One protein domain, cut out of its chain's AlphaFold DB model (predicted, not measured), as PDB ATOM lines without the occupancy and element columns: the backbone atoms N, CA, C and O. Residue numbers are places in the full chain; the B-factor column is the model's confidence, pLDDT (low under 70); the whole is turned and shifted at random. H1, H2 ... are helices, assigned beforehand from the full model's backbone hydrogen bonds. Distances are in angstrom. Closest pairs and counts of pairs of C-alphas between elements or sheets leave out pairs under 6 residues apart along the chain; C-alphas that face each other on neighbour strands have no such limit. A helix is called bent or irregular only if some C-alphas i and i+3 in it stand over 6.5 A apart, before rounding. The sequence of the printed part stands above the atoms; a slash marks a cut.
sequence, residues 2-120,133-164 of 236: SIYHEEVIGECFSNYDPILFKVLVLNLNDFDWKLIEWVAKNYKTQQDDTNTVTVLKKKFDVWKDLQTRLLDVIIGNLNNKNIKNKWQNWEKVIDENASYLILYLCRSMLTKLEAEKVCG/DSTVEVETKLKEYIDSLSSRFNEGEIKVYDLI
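Overview. This is residues 2 to 120 and 133 to 164 of the 236 residues of the protein "rRNA-processing protein las1" of Saccharomyces pastorianus (UniProt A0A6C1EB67). Four helices, H3, H7, H8 and H9, run roughly lengthwise as a bundle, helices side by side, and H5 runs beside H8. H1 crosses H3 on one side, H2 packs on H5, and short H10 and H6 sit at opposite ends. The printed part has 151 residues with ten named helices, H1 to H10 in chain order, and no named strand, so its class is all helix. It is compact, with a radius of gyration of the C-alphas of 15.2 A, and spans 46 by 36 by 27 A.

Along the chain. Find C-alpha 2 at (27.815, 2.310, 136.370); H1 runs from there to residue 14, 18.6 A. Next come H2, residues 18 to 27, and H3, residues 31 to 48, 25.5 A long from C-alpha 31 at (35.746, 10.682, 134.536). H4 is residues 55 to 59; H5 is residues 63 to 77, 20.0 A, only just irregular, with C-alphas 69 and 72 6.51 A apart. Then read H6, residues 80 to 85, H7, residues 87 to 96, and H8, residues 100 to 118, 27.8 A. H9, residues 133 to 152, spans 29.0 A, and H10, residues 155 to 162, ends at C-alpha 162 at (21.098, 19.425, 112.833).

Arrangement. Start at H3, the hub, which touches six helices. It touches H7 at a shallow tilt of 10 degrees, the same way, closest at the C-alphas of Glu 37 and Val 93, 5.9 A. H1 touches it about perpendicular, at 79 degrees, closest at the C-alphas of Glu 6 and Trp 38, 7.0 A. H4 touches H3, with the C-alphas of Asn 42 and Leu 56 closest at 6.6 A. H8 and H9 touch at 31 degrees, a shallow tilt, opposite ways, closest at the C-alphas of Leu 103 and Leu 149, 6.0 A. H2 touches H5, closest at the C-alphas of Lys 22 and Asn 77, 6.2 A. H6 and H9 only just touch, with 3 pairs of C-alphas within 8 A, closest Lys 84 and Thr 135, 6.7 A. H10 and H5 only just touch, with 3 such pairs, closest Trp 63 and Asp 162, 6.3 A. H3 and H9 are apart. In H1, H2, H3, H4, H6 and H7 every O i to N i+4 pair is within hydrogen-bond range; H5 has 9 of 11, H8 14 of 15, H9 15 of 16, and H10 1 of 4, beside 5 of 5 O i to N i+3 pairs.

Size, cuts and confidence. The C-alphas of Asn 51 and Gly 120 are farthest apart, 48.4 A. Residues 121 to 132 are not printed; C-alphas 120 and 133 stand 16.5 A apart across this cut. Of the links printed whole, H3 to H4 is short and the others are tight. The mean pLDDT of the printed part is 77.7; 32 residues are under 70, among them 2 to 8 and 155 to 164.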
ATOM      1  N   SER A   2      28.161   1.642 137.649       53.31
ATOM      2  CA  SER A   2      27.815   2.310 136.370       53.31
ATOM      3  C   SER A   2      26.667   3.326 136.472       53.31
ATOM      4  O   SER A   2      26.811   4.447 136.006       53.31
ATOM      5  N   ILE A   3      25.569   2.967 137.150       55.91
ATOM      6  CA  ILE A   3      24.334   3.775 137.203       55.91
ATOM      7  C   ILE A   3      24.569   5.139 137.877       55.91
ATOM      8  O   ILE A   3      24.218   6.172 137.321       55.91
ATOM      9  N   TYR A   4      25.278   5.160 139.009       58.72
ATOM     10  CA  TYR A   4      25.583   6.402 139.731       58.72
ATOM     11  C   TYR A   4      26.455   7.377 138.928       58.72
ATOM     12  O   TYR A   4      26.327   8.586 139.082       58.72
ATOM     13  N   HIS A   5      27.350   6.876 138.069       64.56
ATOM     14  CA  HIS A   5      28.133   7.757 137.203       64.56
ATOM     15  C   HIS A   5      27.262   8.384 136.115       64.56
ATOM     16  O   HIS A   5      27.419   9.568 135.840       64.56
ATOM     17  N   GLU A   6      26.339   7.623 135.527       67.12
ATOM     18  CA  GLU A   6      25.425   8.133 134.502       67.12
ATOM     19  C   GLU A   6      24.438   9.162 135.073       67.12
ATOM     20  O   GLU A   6      24.204  10.189 134.434       67.12
ATOM     21  N   GLU A   7      23.933   8.948 136.293       67.06
ATOM     22  CA  GLU A   7      23.075   9.907 137.005       67.06
ATOM     23  C   GLU A   7      23.821  11.201 137.352       67.06
ATOM     24  O   GLU A   7      23.351  12.288 137.017       67.06
ATOM     25  N   VAL A   8      25.024  11.105 137.933       68.75
ATOM     26  CA  VAL A   8      25.847  12.281 138.274       68.75
ATOM     27  C   VAL A   8      26.253  13.058 137.024       68.75
ATOM     28  O   VAL A   8      26.252  14.289 137.028       68.75
ATOM     29  N   ILE A   9      26.589  12.366 135.932       73.31
ATOM     30  CA  ILE A   9      26.884  13.019 134.654       73.31
ATOM     31  C   ILE A   9      25.617  13.712 134.132       73.31
ATOM     32  O   ILE A   9      25.683  14.886 133.771       73.31
ATOM     33  N   GLY A  10      24.459  13.048 134.161       70.25
ATOM     34  CA  GLY A  10      23.177  13.631 133.756       70.25
ATOM     35  C   GLY A  10      22.794  14.886 134.553       70.25
ATOM     36  O   GLY A  10      22.337  15.879 133.977       70.25
ATOM     37  N   GLU A  11      23.040  14.893 135.860       69.94
ATOM     38  CA  GLU A  11      22.781  16.040 136.732       69.94
ATOM     39  C   GLU A  11      23.788  17.183 136.503       69.94
ATOM     40  O   GLU A  11      23.394  18.347 136.374       69.94
ATOM     41  N   CYS A  12      25.070  16.860 136.293       69.56
ATOM     42  CA  CYS A  12      26.087  17.818 135.842       69.56
ATOM     43  C   CYS A  12      25.705  18.470 134.506       69.56
ATOM     44  O   CYS A  12      25.849  19.683 134.332       69.56
ATOM     45  N   PHE A  13      25.175  17.695 133.557       71.69
ATOM     46  CA  PHE A  13      24.672  18.242 132.302       71.69
ATOM     47  C   PHE A  13      23.423  19.092 132.511       71.69
ATOM     48  O   PHE A  13      23.309  20.126 131.861       71.69
ATOM     49  N   SER A  14      22.538  18.744 133.445       70.88
ATOM     50  CA  SER A  14      21.335  19.526 133.773       70.88
ATOM     51  C   SER A  14      21.672  20.938 134.271       70.88
ATOM     52  O   SER A  14      21.023  21.895 133.846       70.88
ATOM     53  N   ASN A  15      22.782  21.107 134.996       69.38
ATOM     54  CA  ASN A  15      23.292  22.405 135.468       69.38
ATOM     55  C   ASN A  15      24.504  22.947 134.690       69.38
ATOM     56  O   ASN A  15      25.149  23.867 135.174       69.38
ATOM     57  N   TYR A  16      24.789  22.386 133.502       67.88
ATOM     58  CA  TYR A  16      25.948  22.675 132.637       67.88
ATOM     59  C   TYR A  16      26.738  23.949 132.993       67.88
ATOM     60  O   TYR A  16      26.336  25.062 132.647       67.88
ATOM     61  N   ASP A  17      27.894  23.740 133.621       75.38
ATOM     62  CA  ASP A  17      28.914  24.758 133.847       75.38
ATOM     63  C   ASP A  17      30.234  24.286 133.198       75.38
ATOM     64  O   ASP A  17      30.795  23.263 133.612       75.38
ATOM     65  N   PRO A  18      30.750  24.999 132.176       72.94
ATOM     66  CA  PRO A  18      32.026  24.679 131.537       72.94
ATOM     67  C   PRO A  18      33.202  24.600 132.521       72.94
ATOM     68  O   PRO A  18      34.130  23.812 132.323       72.94
ATOM     69  N   ILE A  19      33.176  25.411 133.584       76.50
ATOM     70  CA  ILE A  19      34.227  25.449 134.604       76.50
ATOM     71  C   ILE A  19      34.163  24.180 135.445       76.50
ATOM     72  O   ILE A  19      35.193  23.542 135.667       76.50
ATOM     73  N   LEU A  20      32.960  23.769 135.850       77.19
ATOM     74  CA  LEU A  20      32.753  22.518 136.570       77.19
ATOM     75  C   LEU A  20      33.256  21.328 135.748       77.19
ATOM     76  O   LEU A  20      34.024  20.521 136.261       77.19
ATOM     77  N   PHE A  21      32.922  21.256 134.456       75.31
ATOM     78  CA  PHE A  21      33.436  20.199 133.577       75.31
ATOM     79  C   PHE A  21      34.959  20.191 133.498       75.31
ATOM     80  O   PHE A  21      35.572  19.130 133.601       75.31
ATOM     81  N   LYS A  22      35.589  21.363 133.384       77.38
ATOM     82  CA  LYS A  22      37.048  21.478 133.415       77.38
ATOM     83  C   LYS A  22      37.635  20.945 134.722       77.38
ATOM     84  O   LYS A  22      38.603  20.192 134.689       77.38
ATOM     85  N   VAL A  23      37.053  21.310 135.863       77.56
ATOM     86  CA  VAL A  23      37.497  20.847 137.185       77.56
ATOM     87  C   VAL A  23      37.326  19.333 137.316       77.56
ATOM     88  O   VAL A  23      38.251  18.658 137.759       77.56
ATOM     89  N   LEU A  24      36.187  18.785 136.891       77.19
ATOM     90  CA  LEU A  24      35.897  17.354 136.977       77.19
ATOM     91  C   LEU A  24      36.816  16.529 136.069       77.19
ATOM     92  O   LEU A  24      37.377  15.543 136.528       77.19
ATOM     93  N   VAL A  25      37.042  16.960 134.824       77.75
ATOM     94  CA  VAL A  25      37.951  16.282 133.878       77.75
ATOM     95  C   VAL A  25      39.404  16.299 134.363       77.75
ATOM     96  O   VAL A  25      40.152  15.362 134.100       77.75
ATOM     97  N   LEU A  26      39.824  17.348 135.076       73.94
ATOM     98  CA  LEU A  26      41.191  17.448 135.593       73.94
ATOM     99  C   LEU A  26      41.399  16.685 136.907       73.94
ATOM    100  O   LEU A  26      42.486  16.151 137.126       73.94
ATOM    101  N   ASN A  27      40.388  16.659 137.780       72.88
ATOM    102  CA  ASN A  27      40.540  16.185 139.156       72.88
ATOM    103  C   ASN A  27      39.982  14.779 139.402       72.88
ATOM    104  O   ASN A  27      40.452  14.105 140.319       72.88
ATOM    105  N   LEU A  28      38.985  14.328 138.636       75.19
ATOM    106  CA  LEU A  28      38.405  13.002 138.823       75.19
ATOM    107  C   LEU A  28      39.105  11.980 137.934       75.19
ATOM    108  O   LEU A  28      39.068  12.057 136.711       75.19
ATOM    109  N   ASN A  29      39.683  10.966 138.573       68.94
ATOM    110  CA  ASN A  29      40.175   9.799 137.860       68.94
ATOM    111  C   ASN A  29      39.008   9.090 137.166       68.94
ATOM    112  O   ASN A  29      37.968   8.853 137.780       68.94
ATOM    113  N   ASP A  30      39.212   8.710 135.909       75.38
ATOM    114  CA  ASP A  30      38.287   7.885 135.120       75.38
ATOM    115  C   ASP A  30      37.018   8.599 134.658       75.38
ATOM    116  O   ASP A  30      36.170   7.993 133.998       75.38
ATOM    117  N   PHE A  31      36.880   9.884 134.974       79.69
ATOM    118  CA  PHE A  31      35.746  10.682 134.536       79.69
ATOM    119  C   PHE A  31      35.826  10.989 133.041       79.69
ATOM    120  O   PHE A  31      34.808  11.029 132.364       79.69
ATOM    121  N   ASP A  32      37.035  11.139 132.513       80.31
ATOM    122  CA  ASP A  32      37.331  11.596 131.164       80.31
ATOM    123  C   ASP A  32      36.748  10.664 130.082       80.31
ATOM    124  O   ASP A  32      36.011  11.129 129.208       80.31
ATOM    125  N   TRP A  33      36.998   9.351 130.148       81.00
ATOM    126  CA  TRP A  33      36.410   8.416 129.176       81.00
ATOM    127  C   TRP A  33      34.964   8.044 129.494       81.00
ATOM    128  O   TRP A  33      34.214   7.816 128.557       81.00
ATOM    129  N   LYS A  34      34.534   8.034 130.768       83.69
ATOM    130  CA  LYS A  34      33.118   7.809 131.132       83.69
ATOM    131  C   LYS A  34      32.220   8.941 130.645       83.69
ATOM    132  O   LYS A  34      31.100   8.703 130.205       83.69
ATOM    133  N   LEU A  35      32.715  10.174 130.704       84.00
ATOM    134  CA  LEU A  35      32.037  11.335 130.150       84.00
ATOM    135  C   LEU A  35      31.888  11.192 128.636       84.00
ATOM    136  O   LEU A  35      30.798  11.388 128.109       84.00
ATOM    137  N   ILE A  36      32.968  10.826 127.944       85.69
ATOM    138  CA  ILE A  36      32.934  10.612 126.494       85.69
ATOM    139  C   ILE A  36      32.031   9.432 126.120       85.69
ATOM    140  O   ILE A  36      31.257   9.551 125.177       85.69
ATOM    141  N   GLU A  37      32.061   8.341 126.881       87.44
ATOM    142  CA  GLU A  37      31.162   7.199 126.721       87.44
ATOM    143  C   GLU A  37      29.697   7.633 126.858       87.44
ATOM    144  O   GLU A  37      28.881   7.338 125.989       87.44
ATOM    145  N   TRP A  38      29.364   8.401 127.901       86.00
ATOM    146  CA  TRP A  38      28.015   8.929 128.101       86.00
ATOM    147  C   TRP A  38      27.584   9.834 126.942       86.00
ATOM    148  O   TRP A  38      26.483   9.679 126.413       86.00
ATOM    149  N   VAL A  39      28.450  10.752 126.506       85.50
ATOM    150  CA  VAL A  39      28.167  11.648 125.375       85.50
ATOM    151  C   VAL A  39      27.952  10.847 124.089       85.50
ATOM    152  O   VAL A  39      27.005  11.120 123.354       85.50
ATOM    153  N   ALA A  40      28.775   9.832 123.831       85.69
ATOM    154  CA  ALA A  40      28.685   9.013 122.630       85.69
ATOM    155  C   ALA A  40      27.438   8.110 122.625       85.69
ATOM    156  O   ALA A  40      26.769   8.009 121.598       85.69
ATOM    157  N   LYS A  41      27.046   7.540 123.774       85.38
ATOM    158  CA  LYS A  41      25.768   6.820 123.929       85.38
ATOM    159  C   LYS A  41      24.565   7.731 123.678       85.38
ATOM    160  O   LYS A  41      23.636   7.351 122.966       85.38
ATOM    161  N   ASN A  42      24.584   8.951 124.219       82.38
ATOM    162  CA  ASN A  42      23.525   9.940 123.982       82.38
ATOM    163  C   ASN A  42      23.470  10.393 122.514       82.38
ATOM    164  O   ASN A  42      22.396  10.686 121.999       82.38
ATOM    165  N   TYR A  43      24.614  10.444 121.834       80.62
ATOM    166  CA  TYR A  43      24.670  10.742 120.407       80.62
ATOM    167  C   TYR A  43      24.100   9.591 119.562       80.62
ATOM    168  O   TYR A  43      23.277   9.836 118.686       80.62
ATOM    169  N   LYS A  44      24.472   8.338 119.860       81.00
ATOM    170  CA  LYS A  44      23.947   7.148 119.169       81.00
ATOM    171  C   LYS A  44      22.443   6.981 119.338       81.00
ATOM    172  O   LYS A  44      21.738   6.848 118.351       81.00
ATOM    173  N   THR A  45      21.944   7.077 120.569       79.56
ATOM    174  CA  THR A  45      20.496   7.005 120.847       79.56
ATOM    175  C   THR A  45      19.705   8.060 120.077       79.56
ATOM    176  O   THR A  45      18.615   7.779 119.592       79.56
ATOM    177  N   GLN A  46      20.278   9.248 119.883       74.06
ATOM    178  CA  GLN A  46      19.671  10.284 119.052       74.06
ATOM    179  C   GLN A  46      19.738   9.975 117.542       74.06
ATOM    180  O   GLN A  46      18.851  10.391 116.801       74.06
ATOM    181  N   GLN A  47      20.785   9.288 117.074       70.94
ATOM    182  CA  GLN A  47      20.925   8.865 115.677       70.94
ATOM    183  C   GLN A  47      19.969   7.712 115.333       70.94
ATOM    184  O   GLN A  47      19.387   7.712 114.250       70.94
ATOM    185  N   ASP A  48      19.797   6.769 116.258       72.31
ATOM    186  CA  ASP A  48      18.964   5.579 116.075       72.31
ATOM    187  C   ASP A  48      17.468   5.892 116.227       72.31
ATOM    188  O   ASP A  48      16.640   5.323 115.517       72.31
ATOM    189  N   ASP A  49      17.112   6.817 117.127       71.81
ATOM    190  CA  ASP A  49      15.732   7.019 117.561       71.81
ATOM    191  C   ASP A  49      15.327   8.500 117.446       71.81
ATOM    192  O   ASP A  49      15.385   9.284 118.400       71.81
ATOM    193  N   THR A  50      14.910   8.892 116.235       63.75
ATOM    194  CA  THR A  50      14.601  10.287 115.836       63.75
ATOM    195  C   THR A  50      13.528  10.978 116.684       63.75
ATOM    196  O   THR A  50      13.471  12.208 116.709       63.75
ATOM    197  N   ASN A  51      12.703  10.219 117.412       62.97
ATOM    198  CA  ASN A  51      11.687  10.753 118.323       62.97
ATOM    199  C   ASN A  51      12.201  11.016 119.748       62.97
ATOM    200  O   ASN A  51      11.510  11.673 120.534       62.97
ATOM    201  N   THR A  52      13.388  10.527 120.119       67.50
ATOM    202  CA  THR A  52      13.899  10.661 121.488       67.50
ATOM    203  C   THR A  52      14.728  11.935 121.654       67.50
ATOM    204  O   THR A  52      15.761  12.150 121.021       67.50
ATOM    205  N   VAL A  53      14.280  12.828 122.543       69.31
ATOM    206  CA  VAL A  53      15.026  14.051 122.868       69.31
ATOM    207  C   VAL A  53      15.936  13.785 124.067       69.31
ATOM    208  O   VAL A  53      15.511  13.885 125.224       69.31
ATOM    209  N   THR A  54      17.201  13.475 123.787       74.38
ATOM    210  CA  THR A  54      18.237  13.258 124.809       74.38
ATOM    211  C   THR A  54      18.595  14.553 125.548       74.38
ATOM    212  O   THR A  54      18.377  15.665 125.058       74.38
ATOM    213  N   VAL A  55      19.170  14.435 126.754       74.56
ATOM    214  CA  VAL A  55      19.638  15.590 127.555       74.56
ATOM    215  C   VAL A  55      20.665  16.422 126.778       74.56
ATOM    216  O   VAL A  55      20.658  17.651 126.857       74.56
ATOM    217  N   LEU A  56      21.499  15.751 125.982       76.88
ATOM    218  CA  LEU A  56      22.499  16.362 125.115       76.88
ATOM    219  C   LEU A  56      21.842  17.279 124.072       76.88
ATOM    220  O   LEU A  56      22.211  18.448 123.974       76.88
ATOM    221  N   LYS A  57      20.808  16.787 123.377       74.75
ATOM    222  CA  LYS A  57      20.070  17.566 122.377       74.75
ATOM    223  C   LYS A  57      19.283  18.722 122.986       74.75
ATOM    224  O   LYS A  57      19.260  19.789 122.399       74.75
ATOM    225  N   LYS A  58      18.707  18.559 124.188       76.56
ATOM    226  CA  LYS A  58      18.013  19.658 124.900       76.56
ATOM    227  C   LYS A  58      18.920  20.854 125.202       76.56
ATOM    228  O   LYS A  58      18.413  21.950 125.427       76.56
ATOM    229  N   LYS A  59      20.231  20.627 125.314       74.69
ATOM    230  CA  LYS A  59      21.218  21.652 125.685       74.69
ATOM    231  C   LYS A  59      22.016  22.181 124.503       74.69
ATOM    232  O   LYS A  59      22.416  23.346 124.527       74.69
ATOM    233  N   PHE A  60      22.260  21.335 123.512       79.25
ATOM    234  CA  PHE A  60      23.027  21.661 122.322       79.25
ATOM    235  C   PHE A  60      22.186  21.319 121.098       79.25
ATOM    236  O   PHE A  60      22.228  20.214 120.568       79.25
ATOM    237  N   ASP A  61      21.394  22.287 120.652       74.94
ATOM    238  CA  ASP A  61      20.474  22.082 119.532       74.94
ATOM    239  C   ASP A  61      21.211  21.932 118.192       74.94
ATOM    240  O   ASP A  61      20.661  21.370 117.248       74.94
ATOM    241  N   VAL A  62      22.453  22.407 118.102       81.19
ATOM    242  CA  VAL A  62      23.255  22.434 116.873       81.19
ATOM    243  C   VAL A  62      24.581  21.725 117.117       81.19
ATOM    244  O   VAL A  62      25.197  21.901 118.172       81.19
ATOM    245  N   TRP A  63      25.060  20.967 116.128       82.31
ATOM    246  CA  TRP A  63      26.344  20.266 116.202       82.31
ATOM    247  C   TRP A  63      27.493  21.211 116.563       82.31
ATOM    248  O   TRP A  63      28.313  20.912 117.424       82.31
ATOM    249  N   LYS A  64      27.519  22.399 115.952       81.38
ATOM    250  CA  LYS A  64      28.541  23.422 116.209       81.38
ATOM    251  C   LYS A  64      28.574  23.880 117.673       81.38
ATOM    252  O   LYS A  64      29.653  24.137 118.211       81.38
ATOM    253  N   ASP A  65      27.419  23.955 118.327       81.75
ATOM    254  CA  ASP A  65      27.333  24.315 119.745       81.75
ATOM    255  C   ASP A  65      27.841  23.176 120.628       81.75
ATOM    256  O   ASP A  65      28.590  23.420 121.573       81.75
ATOM    257  N   LEU A  66      27.488  21.934 120.292       84.12
ATOM    258  CA  LEU A  66      28.010  20.747 120.963       84.12
ATOM    259  C   LEU A  66      29.536  20.657 120.825       84.12
ATOM    260  O   LEU A  66      30.244  20.422 121.803       84.12
ATOM    261  N   GLN A  67      30.052  20.905 119.627       85.00
ATOM    262  CA  GLN A  67      31.477  20.881 119.339       85.00
ATOM    263  C   GLN A  67      32.228  21.926 120.173       85.00
ATOM    264  O   GLN A  67      33.095  21.577 120.971       85.00
ATOM    265  N   THR A  68      31.848  23.198 120.045       83.25
ATOM    266  CA  THR A  68      32.609  24.314 120.629       83.25
ATOM    267  C   THR A  68      32.459  24.436 122.142       83.25
ATOM    268  O   THR A  68      33.413  24.781 122.839       83.25
ATOM    269  N   ARG A  69      31.268  24.163 122.683       80.81
ATOM    270  CA  ARG A  69      30.998  24.347 124.115       80.81
ATOM    271  C   ARG A  69      31.334  23.102 124.925       80.81
ATOM    272  O   ARG A  69      31.728  23.221 126.082       80.81
ATOM    273  N   LEU A  70      31.171  21.912 124.355       83.62
ATOM    274  CA  LEU A  70      31.383  20.666 125.084       83.62
ATOM    275  C   LEU A  70      32.660  19.960 124.642       83.62
ATOM    276  O   LEU A  70      33.571  19.797 125.454       83.62
ATOM    277  N   LEU A  71      32.724  19.526 123.382       85.50
ATOM    278  CA  LEU A  71      33.788  18.630 122.929       85.50
ATOM    279  C   LEU A  71      35.158  19.305 122.997       85.50
ATOM    280  O   LEU A  71      36.072  18.734 123.586       85.50
ATOM    281  N   ASP A  72      35.283  20.537 122.503       85.75
ATOM    282  CA  ASP A  72      36.535  21.300 122.549       85.75
ATOM    283  C   ASP A  72      37.004  21.548 123.989       85.75
ATOM    284  O   ASP A  72      38.196  21.447 124.294       85.75
ATOM    285  N   VAL A  73      36.070  21.807 124.912       83.69
ATOM    286  CA  VAL A  73      36.376  21.998 126.339       83.69
ATOM    287  C   VAL A  73      36.861  20.696 126.972       83.69
ATOM    288  O   VAL A  73      37.847  20.708 127.712       83.69
ATOM    289  N   ILE A  74      36.211  19.567 126.681       84.19
ATOM    290  CA  ILE A  74      36.638  18.256 127.182       84.19
ATOM    291  C   ILE A  74      38.022  17.928 126.619       84.19
ATOM    292  O   ILE A  74      38.960  17.729 127.392       84.19
ATOM    293  N   ILE A  75      38.177  17.952 125.290       85.44
ATOM    294  CA  ILE A  75      39.429  17.629 124.598       85.44
ATOM    295  C   ILE A  75      40.564  18.515 125.101       85.44
ATOM    296  O   ILE A  75      41.637  17.999 125.414       85.44
ATOM    297  N   GLY A  76      40.344  19.825 125.239       83.38
ATOM    298  CA  GLY A  76      41.344  20.768 125.736       83.38
ATOM    299  C   GLY A  76      41.868  20.400 127.126       83.38
ATOM    300  O   GLY A  76      43.073  20.491 127.377       83.38
ATOM    301  N   ASN A  77      41.008  19.866 127.995       83.31
ATOM    302  CA  ASN A  77      41.351  19.520 129.375       83.31
ATOM    303  C   ASN A  77      41.743  18.047 129.592       83.31
ATOM    304  O   ASN A  77      42.236  17.720 130.669       83.31
ATOM    305  N   LEU A  78      41.610  17.166 128.589       83.50
ATOM    306  CA  LEU A  78      42.043  15.766 128.705       83.50
ATOM    307  C   LEU A  78      43.525  15.641 129.088       83.50
ATOM    308  O   LEU A  78      44.399  16.287 128.506       83.50
ATOM    309  N   ASN A  79      43.850  14.757 130.022       82.12
ATOM    310  CA  ASN A  79      45.239  14.511 130.388       82.12
ATOM    311  C   ASN A  79      45.888  13.514 129.412       82.12
ATOM    312  O   ASN A  79      45.579  12.324 129.436       82.12
ATOM    313  N   ASN A  80      46.858  13.962 128.606       81.56
ATOM    314  CA  ASN A  80      47.564  13.107 127.640       81.56
ATOM    315  C   ASN A  80      48.215  11.868 128.284       81.56
ATOM    316  O   ASN A  80      48.369  10.840 127.628       81.56
ATOM    317  N   LYS A  81      48.598  11.938 129.568       79.44
ATOM    318  CA  LYS A  81      49.122  10.772 130.296       79.44
ATOM    319  C   LYS A  81      48.032   9.740 130.586       79.44
ATOM    320  O   LYS A  81      48.325   8.553 130.523       79.44
ATOM    321  N   ASN A  82      46.804  10.172 130.876       80.44
ATOM    322  CA  ASN A  82      45.676   9.264 131.097       80.44
ATOM    323  C   ASN A  82      45.306   8.536 129.807       80.44
ATOM    324  O   ASN A  82      45.098   7.329 129.850       80.44
ATOM    325  N   ILE A  83      45.304   9.244 128.672       81.62
ATOM    326  CA  ILE A  83      45.054   8.644 127.351       81.62
ATOM    327  C   ILE A  83      46.045   7.501 127.092       81.62
ATOM    328  O   ILE A  83      45.638   6.393 126.763       81.62
ATOM    329  N   LYS A  84      47.341   7.746 127.330       81.88
ATOM    330  CA  LYS A  84      48.411   6.755 127.120       81.88
ATOM    331  C   LYS A  84      48.324   5.585 128.102       81.88
ATOM    332  O   LYS A  84      48.363   4.431 127.703       81.88
ATOM    333  N   ASN A  85      48.190   5.882 129.395       82.50
ATOM    334  CA  ASN A  85      48.235   4.863 130.448       82.50
ATOM    335  C   ASN A  85      46.980   3.986 130.497       82.50
ATOM    336  O   ASN A  85      47.031   2.888 131.041       82.50
ATOM    337  N   LYS A  86      45.847   4.483 129.992       84.25
ATOM    338  CA  LYS A  86      44.548   3.804 130.055       84.25
ATOM    339  C   LYS A  86      43.951   3.609 128.664       84.25
ATOM    340  O   LYS A  86      42.734   3.632 128.507       84.25
ATOM    341  N   TRP A  87      44.815   3.409 127.666       86.25
ATOM    342  CA  TRP A  87      44.423   3.263 126.265       86.25
ATOM    343  C   TRP A  87      43.368   2.175 126.052       86.25
ATOM    344  O   TRP A  87      42.392   2.421 125.364       86.25
ATOM    345  N   GLN A  88      43.488   1.027 126.720       85.56
ATOM    346  CA  GLN A  88      42.515  -0.070 126.608       85.56
ATOM    347  C   GLN A  88      41.075   0.352 126.958       85.56
ATOM    348  O   GLN A  88      40.121  -0.126 126.350       85.56
ATOM    349  N   ASN A  89      40.899   1.273 127.915       86.12
ATOM    350  CA  ASN A  89      39.573   1.798 128.247       86.12
ATOM    351  C   ASN A  89      39.048   2.711 127.134       86.12
ATOM    352  O   ASN A  89      37.865   2.669 126.815       86.12
ATOM    353  N   TRP A  90      39.926   3.524 126.542       85.38
ATOM    354  CA  TRP A  90      39.581   4.378 125.406       85.38
ATOM    355  C   TRP A  90      39.237   3.562 124.165       85.38
ATOM    356  O   TRP A  90      38.233   3.843 123.525       85.38
ATOM    357  N   GLU A  91      40.027   2.535 123.872       86.56
ATOM    358  CA  GLU A  91      39.831   1.592 122.768       86.56
ATOM    359  C   GLU A  91      38.443   0.948 122.853       86.56
ATOM    360  O   GLU A  91      37.654   1.047 121.918       86.56
ATOM    361  N   LYS A  92      38.073   0.449 124.040       87.81
ATOM    362  CA  LYS A  92      36.733  -0.089 124.295       87.81
ATOM    363  C   LYS A  92      35.620   0.936 124.044       87.81
ATOM    364  O   LYS A  92      34.622   0.616 123.404       87.81
ATOM    365  N   VAL A  93      35.786   2.174 124.518       86.25
ATOM    366  CA  VAL A  93      34.794   3.241 124.297       86.25
ATOM    367  C   VAL A  93      34.663   3.583 122.809       86.25
ATOM    368  O   VAL A  93      33.542   3.805 122.347       86.25
ATOM    369  N   ILE A  94      35.773   3.604 122.065       87.00
ATOM    370  CA  ILE A  94      35.807   3.875 120.620       87.00
ATOM    371  C   ILE A  94      35.081   2.766 119.849       87.00
ATOM    372  O   ILE A  94      34.208   3.071 119.033       87.00
ATOM    373  N   ASP A  95      35.392   1.503 120.148       84.88
ATOM    374  CA  ASP A  95      34.801   0.336 119.485       84.88
ATOM    375  C   ASP A  95      33.292   0.240 119.737       84.88
ATOM    376  O   ASP A  95      32.496   0.118 118.802       84.88
ATOM    377  N   GLU A  96      32.871   0.356 120.998       86.19
ATOM    378  CA  GLU A  96      31.461   0.231 121.386       86.19
ATOM    379  C   GLU A  96      30.619   1.411 120.882       86.19
ATOM    380  O   GLU A  96      29.435   1.256 120.566       86.19
ATOM    381  N   ASN A  97      31.216   2.600 120.752       83.00
ATOM    382  CA  ASN A  97      30.499   3.834 120.430       83.00
ATOM    383  C   ASN A  97      30.831   4.423 119.050       83.00
ATOM    384  O   ASN A  97      30.585   5.610 118.826       83.00
ATOM    385  N   ALA A  98      31.276   3.591 118.101       82.31
ATOM    386  CA  ALA A  98      31.559   3.983 116.716       82.31
ATOM    387  C   ALA A  98      30.474   4.907 116.124       82.31
ATOM    388  O   ALA A  98      29.320   4.507 115.971       82.31
ATOM    389  N   SER A  99      30.847   6.161 115.864       83.62
ATOM    390  CA  SER A  99      29.980   7.242 115.381       83.62
ATOM    391  C   SER A  99      30.838   8.401 114.863       83.62
ATOM    392  O   SER A  99      32.037   8.474 115.157       83.62
ATOM    393  N   TYR A 100      30.225   9.357 114.156       83.75
ATOM    394  CA  TYR A 100      30.917  10.581 113.732       83.75
ATOM    395  C   TYR A 100      31.520  11.365 114.917       83.75
ATOM    396  O   TYR A 100      32.624  11.901 114.814       83.75
ATOM    397  N   LEU A 101      30.848  11.383 116.075       86.31
ATOM    398  CA  LEU A 101      31.362  12.037 117.283       86.31
ATOM    399  C   LEU A 101      32.672  11.402 117.763       86.31
ATOM    400  O   LEU A 101      33.618  12.120 118.094       86.31
ATOM    401  N   ILE A 102      32.754  10.069 117.758       87.94
ATOM    402  CA  ILE A 102      33.988   9.356 118.100       87.94
ATOM    403  C   ILE A 102      35.082   9.627 117.065       87.94
ATOM    404  O   ILE A 102      36.219   9.884 117.451       87.94
ATOM    405  N   LEU A 103      34.757   9.664 115.768       86.19
ATOM    406  CA  LEU A 103      35.721  10.038 114.726       86.19
ATOM    407  C   LEU A 103      36.319  11.432 114.987       86.19
ATOM    408  O   LEU A 103      37.539  11.615 114.921       86.19
ATOM    409  N   TYR A 104      35.472  12.408 115.321       87.38
ATOM    410  CA  TYR A 104      35.906  13.758 115.674       87.38
ATOM    411  C   TYR A 104      36.802  13.775 116.923       87.38
ATOM    412  O   TYR A 104      37.845  14.439 116.934       87.38
ATOM    413  N   LEU A 105      36.439  13.014 117.959       87.56
ATOM    414  CA  LEU A 105      37.249  12.876 119.170       87.56
ATOM    415  C   LEU A 105      38.616  12.254 118.875       87.56
ATOM    416  O   LEU A 105      39.622  12.809 119.308       87.56
ATOM    417  N   CYS A 106      38.682  11.169 118.099       87.69
ATOM    418  CA  CYS A 106      39.943  10.519 117.729       87.69
ATOM    419  C   CYS A 106      40.872  11.476 116.973       87.69
ATOM    420  O   CYS A 106      42.046  11.598 117.326       87.69
ATOM    421  N   ARG A 107      40.343  12.222 115.990       87.69
ATOM    422  CA  ARG A 107      41.106  13.259 115.266       87.69
ATOM    423  C   ARG A 107      41.648  14.324 116.217       87.69
ATOM    424  O   ARG A 107      42.815  14.692 116.134       87.69
ATOM    425  N   SER A 108      40.820  14.786 117.147       86.88
ATOM    426  CA  SER A 108      41.190  15.852 118.083       86.88
ATOM    427  C   SER A 108      42.159  15.387 119.181       86.88
ATOM    428  O   SER A 108      43.002  16.153 119.647       86.88
ATOM    429  N   MET A 109      42.091  14.119 119.591       86.06
ATOM    430  CA  MET A 109      43.084  13.513 120.482       86.06
ATOM    431  C   MET A 109      44.436  13.356 119.781       86.06
ATOM    432  O   MET A 109      45.465  13.660 120.385       86.06
ATOM    433  N   LEU A 110      44.439  12.935 118.511       86.56
ATOM    434  CA  LEU A 110      45.657  12.806 117.709       86.56
ATOM    435  C   LEU A 110      46.384  14.155 117.586       86.56
ATOM    436  O   LEU A 110      47.561  14.249 117.931       86.56
ATOM    437  N   THR A 111      45.675  15.218 117.192       86.44
ATOM    438  CA  THR A 111      46.271  16.561 117.052       86.44
ATOM    439  C   THR A 111      46.841  17.076 118.375       86.44
ATOM    440  O   THR A 111      47.921  17.670 118.408       86.44
ATOM    441  N   LYS A 112      46.166  16.796 119.497       83.31
ATOM    442  CA  LYS A 112      46.651  17.155 120.835       83.31
ATOM    443  C   LYS A 112      47.928  16.404 121.231       83.31
ATOM    444  O   LYS A 112      48.808  16.987 121.870       83.31
ATOM    445  N   LEU A 113      48.039  15.122 120.882       82.69
ATOM    446  CA  LEU A 113      49.238  14.317 121.137       82.69
ATOM    447  C   LEU A 113      50.424  14.793 120.286       82.69
ATOM    448  O   LEU A 113      51.536  14.924 120.807       82.69
ATOM    449  N   GLU A 114      50.180  15.128 119.020       81.44
ATOM    450  CA  GLU A 114      51.192  15.662 118.105       81.44
ATOM    451  C   GLU A 114      51.705  17.041 118.560       81.44
ATOM    452  O   GLU A 114      52.916  17.276 118.583       81.44
ATOM    453  N   ALA A 115      50.826  17.926 119.044       78.75
ATOM    454  CA  ALA A 115      51.218  19.232 119.586       78.75
ATOM    455  C   ALA A 115      52.155  19.129 120.812       78.75
ATOM    456  O   ALA A 115      53.081  19.933 120.971       78.75
ATOM    457  N   GLU A 116      51.985  18.107 121.664       72.94
ATOM    458  CA  GLU A 116      52.855  17.854 122.826       72.94
ATOM    459  C   GLU A 116      54.292  17.456 122.416       72.94
ATOM    460  O   GLU A 116      55.251  17.670 123.172       72.94
ATOM    461  N   LYS A 117      54.461  16.873 121.221       66.56
ATOM    462  CA  LYS A 117      55.777  16.506 120.677       66.56
ATOM    463  C   LYS A 117      56.565  17.735 120.231       66.56
ATOM    464  O   LYS A 117      57.759  17.806 120.516       66.56
ATOM    465  N   VAL A 118      55.896  18.702 119.603       61.91
ATOM    466  CA  VAL A 118      56.519  19.912 119.037       61.91
ATOM    467  C   VAL A 118      56.960  20.900 120.126       61.91
ATOM    468  O   VAL A 118      57.993  21.547 119.991       61.91
ATOM    469  N   CYS A 119      56.238  20.979 121.247       57.16
ATOM    470  CA  CYS A 119      56.480  21.976 122.304       57.16
ATOM    471  C   CYS A 119      57.406  21.495 123.453       57.16
ATOM    472  O   CYS A 119      57.513  22.129 124.503       57.16
ATOM    473  N   GLY A 120      58.055  20.332 123.315       55.69
ATOM    474  CA  GLY A 120      58.825  19.708 124.395       55.69
ATOM    475  C   GLY A 120      60.257  20.241 124.545       55.69
ATOM    476  O   GLY A 120      61.143  19.806 123.817       55.69
ATOM    477  N   ASP A 133      57.886   4.686 122.561       57.97
ATOM    478  CA  ASP A 133      57.254   3.500 121.959       57.97
ATOM    479  C   ASP A 133      55.756   3.415 122.290       57.97
ATOM    480  O   ASP A 133      54.932   3.295 121.388       57.97
ATOM    481  N   SER A 134      55.380   3.621 123.558       64.12
ATOM    482  CA  SER A 134      53.967   3.645 123.974       64.12
ATOM    483  C   SER A 134      53.182   4.802 123.340       64.12
ATOM    484  O   SER A 134      51.998   4.657 123.048       64.12
ATOM    485  N   THR A 135      53.816   5.956 123.094       72.69
ATOM    486  CA  THR A 135      53.142   7.060 122.388       72.69
ATOM    487  C   THR A 135      52.948   6.798 120.906       72.69
ATOM    488  O   THR A 135      51.924   7.192 120.363       72.69
ATOM    489  N   VAL A 136      53.916   6.148 120.259       77.69
ATOM    490  CA  VAL A 136      53.829   5.813 118.837       77.69
ATOM    491  C   VAL A 136      52.753   4.753 118.620       77.69
ATOM    492  O   VAL A 136      51.955   4.916 117.710       77.69
ATOM    493  N   GLU A 137      52.655   3.748 119.495       81.50
ATOM    494  CA  GLU A 137      51.612   2.715 119.414       81.50
ATOM    495  C   GLU A 137      50.191   3.295 119.551       81.50
ATOM    496  O   GLU A 137      49.291   2.949 118.789       81.50
ATOM    497  N   VAL A 138      49.977   4.217 120.495       82.31
ATOM    498  CA  VAL A 138      48.670   4.878 120.663       82.31
ATOM    499  C   VAL A 138      48.323   5.738 119.445       82.31
ATOM    500  O   VAL A 138      47.174   5.776 119.017       82.31
ATOM    501  N   GLU A 139      49.304   6.418 118.853       84.50
ATOM    502  CA  GLU A 139      49.090   7.225 117.650       84.50
ATOM    503  C   GLU A 139      48.806   6.382 116.408       84.50
ATOM    504  O   GLU A 139      47.951   6.764 115.612       84.50
ATOM    505  N   THR A 140      49.496   5.252 116.224       85.38
ATOM    506  CA  THR A 140      49.220   4.344 115.104       85.38
ATOM    507  C   THR A 140      47.822   3.760 115.228       85.38
ATOM    508  O   THR A 140      47.063   3.829 114.267       85.38
ATOM    509  N   LYS A 141      47.425   3.322 116.430       86.00
ATOM    510  CA  LYS A 141      46.059   2.846 116.685       86.00
ATOM    511  C   LYS A 141      45.015   3.935 116.452       86.00
ATOM    512  O   LYS A 141      44.014   3.693 115.791       86.00
ATOM    513  N   LEU A 142      45.249   5.163 116.927       86.31
ATOM    514  CA  LEU A 142      44.356   6.294 116.640       86.31
ATOM    515  C   LEU A 142      44.211   6.541 115.135       86.31
ATOM    516  O   LEU A 142      43.102   6.812 114.683       86.31
ATOM    517  N   LYS A 143      45.296   6.442 114.357       88.44
ATOM    518  CA  LYS A 143      45.252   6.588 112.894       88.44
ATOM    519  C   LYS A 143      44.446   5.470 112.237       88.44
ATOM    520  O   LYS A 143      43.553   5.772 111.456       88.44
ATOM    521  N   GLU A 144      44.658   4.218 112.634       89.00
ATOM    522  CA  GLU A 144      43.865   3.070 112.166       89.00
ATOM    523  C   GLU A 144      42.365   3.241 112.477       89.00
ATOM    524  O   GLU A 144      41.500   2.988 111.632       89.00
ATOM    525  N   TYR A 145      42.034   3.747 113.668       86.25
ATOM    526  CA  TYR A 145      40.657   4.074 114.038       86.25
ATOM    527  C   TYR A 145      40.079   5.229 113.224       86.25
ATOM    528  O   TYR A 145      38.920   5.175 112.820       86.25
ATOM    529  N   ILE A 146      40.861   6.271 112.948       88.31
ATOM    530  CA  ILE A 146      40.425   7.382 112.098       88.31
ATOM    531  C   ILE A 146      40.174   6.894 110.669       88.31
ATOM    532  O   ILE A 146      39.159   7.261 110.081       88.31
ATOM    533  N   ASP A 147      41.042   6.048 110.121       87.38
ATOM    534  CA  ASP A 147      40.908   5.518 108.763       87.38
ATOM    535  C   ASP A 147      39.679   4.603 108.653       87.38
ATOM    536  O   ASP A 147      38.828   4.784 107.779       87.38
ATOM    537  N   SER A 148      39.503   3.686 109.607       87.31
ATOM    538  CA  SER A 148      38.331   2.804 109.643       87.31
ATOM    539  C   SER A 148      37.020   3.567 109.854       87.31
ATOM    540  O   SER A 148      36.044   3.310 109.148       87.31
ATOM    541  N   LEU A 149      36.973   4.542 110.765       81.56
ATOM    542  CA  LEU A 149      35.768   5.335 111.017       81.56
ATOM    543  C   LEU A 149      35.479   6.331 109.892       81.56
ATOM    544  O   LEU A 149      34.315   6.528 109.564       81.56
ATOM    545  N   SER A 150      36.494   6.918 109.258       83.62
ATOM    546  CA  SER A 150      36.296   7.820 108.114       83.62
ATOM    547  C   SER A 150      35.776   7.100 106.871       83.62
ATOM    548  O   SER A 150      35.064   7.702 106.076       83.62
ATOM    549  N   SER A 151      36.059   5.800 106.732       82.19
ATOM    550  CA  SER A 151      35.451   4.981 105.678       82.19
ATOM    551  C   SER A 151      33.950   4.736 105.888       82.19
ATOM    552  O   SER A 151      33.225   4.499 104.924       82.19
ATOM    553  N   ARG A 152      33.481   4.794 107.143       78.06
ATOM    554  CA  ARG A 152      32.094   4.491 107.533       78.06
ATOM    555  C   ARG A 152      31.239   5.735 107.734       78.06
ATOM    556  O   ARG A 152      30.053   5.693 107.438       78.06
ATOM    557  N   PHE A 153      31.841   6.811 108.232       77.75
ATOM    558  CA  PHE A 153      31.152   8.008 108.691       77.75
ATOM    559  C   PHE A 153      31.705   9.243 107.978       77.75
ATOM    560  O   PHE A 153      32.901   9.530 108.032       77.75
ATOM    561  N   ASN A 154      30.813  10.010 107.350       77.62
ATOM    562  CA  ASN A 154      31.156  11.222 106.602       77.62
ATOM    563  C   ASN A 154      30.589  12.485 107.261       77.62
ATOM    564  O   ASN A 154      29.621  12.430 108.014       77.62
ATOM    565  N   GLU A 155      31.125  13.656 106.893       66.38
ATOM    566  CA  GLU A 155      30.615  14.967 107.345       66.38
ATOM    567  C   GLU A 155      29.130  15.197 107.003       66.38
ATOM    568  O   GLU A 155      28.465  16.027 107.617       66.38
ATOM    569  N   GLY A 156      28.573  14.434 106.056       60.88
ATOM    570  CA  GLY A 156      27.141  14.432 105.762       60.88
ATOM    571  C   GLY A 156      26.264  13.979 106.937       60.88
ATOM    572  O   GLY A 156      25.136  14.451 107.051       60.88
ATOM    573  N   GLU A 157      26.777  13.143 107.844       65.75
ATOM    574  CA  GLU A 157      26.033  12.668 109.017       65.75
ATOM    575  C   GLU A 157      25.866  13.729 110.103       65.75
ATOM    576  O   GLU A 157      24.926  13.658 110.891       65.75
ATOM    577  N   ILE A 158      26.699  14.774 110.090       64.50
ATOM    578  CA  ILE A 158      26.530  15.958 110.947       64.50
ATOM    579  C   ILE A 158      25.137  16.555 110.749       64.50
ATOM    580  O   ILE A 158      24.478  16.977 111.699       64.50
ATOM    581  N   LYS A 159      24.649  16.535 109.504       61.41
ATOM    582  CA  LYS A 159      23.339  17.082 109.161       61.41
ATOM    583  C   LYS A 159      22.211  16.295 109.818       61.41
ATOM    584  O   LYS A 159      21.191  16.894 110.113       61.41
ATOM    585  N   VAL A 160      22.380  15.004 110.112       64.19
ATOM    586  CA  VAL A 160      21.365  14.211 110.831       64.19
ATOM    587  C   VAL A 160      21.150  14.767 112.240       64.19
ATOM    588  O   VAL A 160      20.018  14.831 112.713       64.19
ATOM    589  N   TYR A 161      22.216  15.263 112.876       66.31
ATOM    590  CA  TYR A 161      22.107  15.947 114.159       66.31
ATOM    591  C   TYR A 161      21.353  17.275 114.032       66.31
ATOM    592  O   TYR A 161      20.477  17.562 114.845       66.31
ATOM    593  N   ASP A 162      21.664  18.081 113.015       64.06
ATOM    594  CA  ASP A 162      21.098  19.425 112.833       64.06
ATOM    595  C   ASP A 162      19.663  19.426 112.270       64.06
ATOM    596  O   ASP A 162      18.918  20.382 112.479       64.06
ATOM    597  N   LEU A 163      19.263  18.363 111.566       57.59
ATOM    598  CA  LEU A 163      18.012  18.298 110.807       57.59
ATOM    599  C   LEU A 163      16.768  17.988 111.635       57.59
ATOM    600  O   LEU A 163      15.691  18.105 111.068       57.59
ATOM    601  N   ILE A 164      16.867  17.610 112.917       55.19
ATOM    602  CA  ILE A 164      15.681  17.351 113.753       55.19
ATOM    603  C   ILE A 164      15.056  18.706 114.120       55.19
ATOM    604  O   ILE A 164      15.544  19.373 115.041       55.19
TER     605      ILE A 164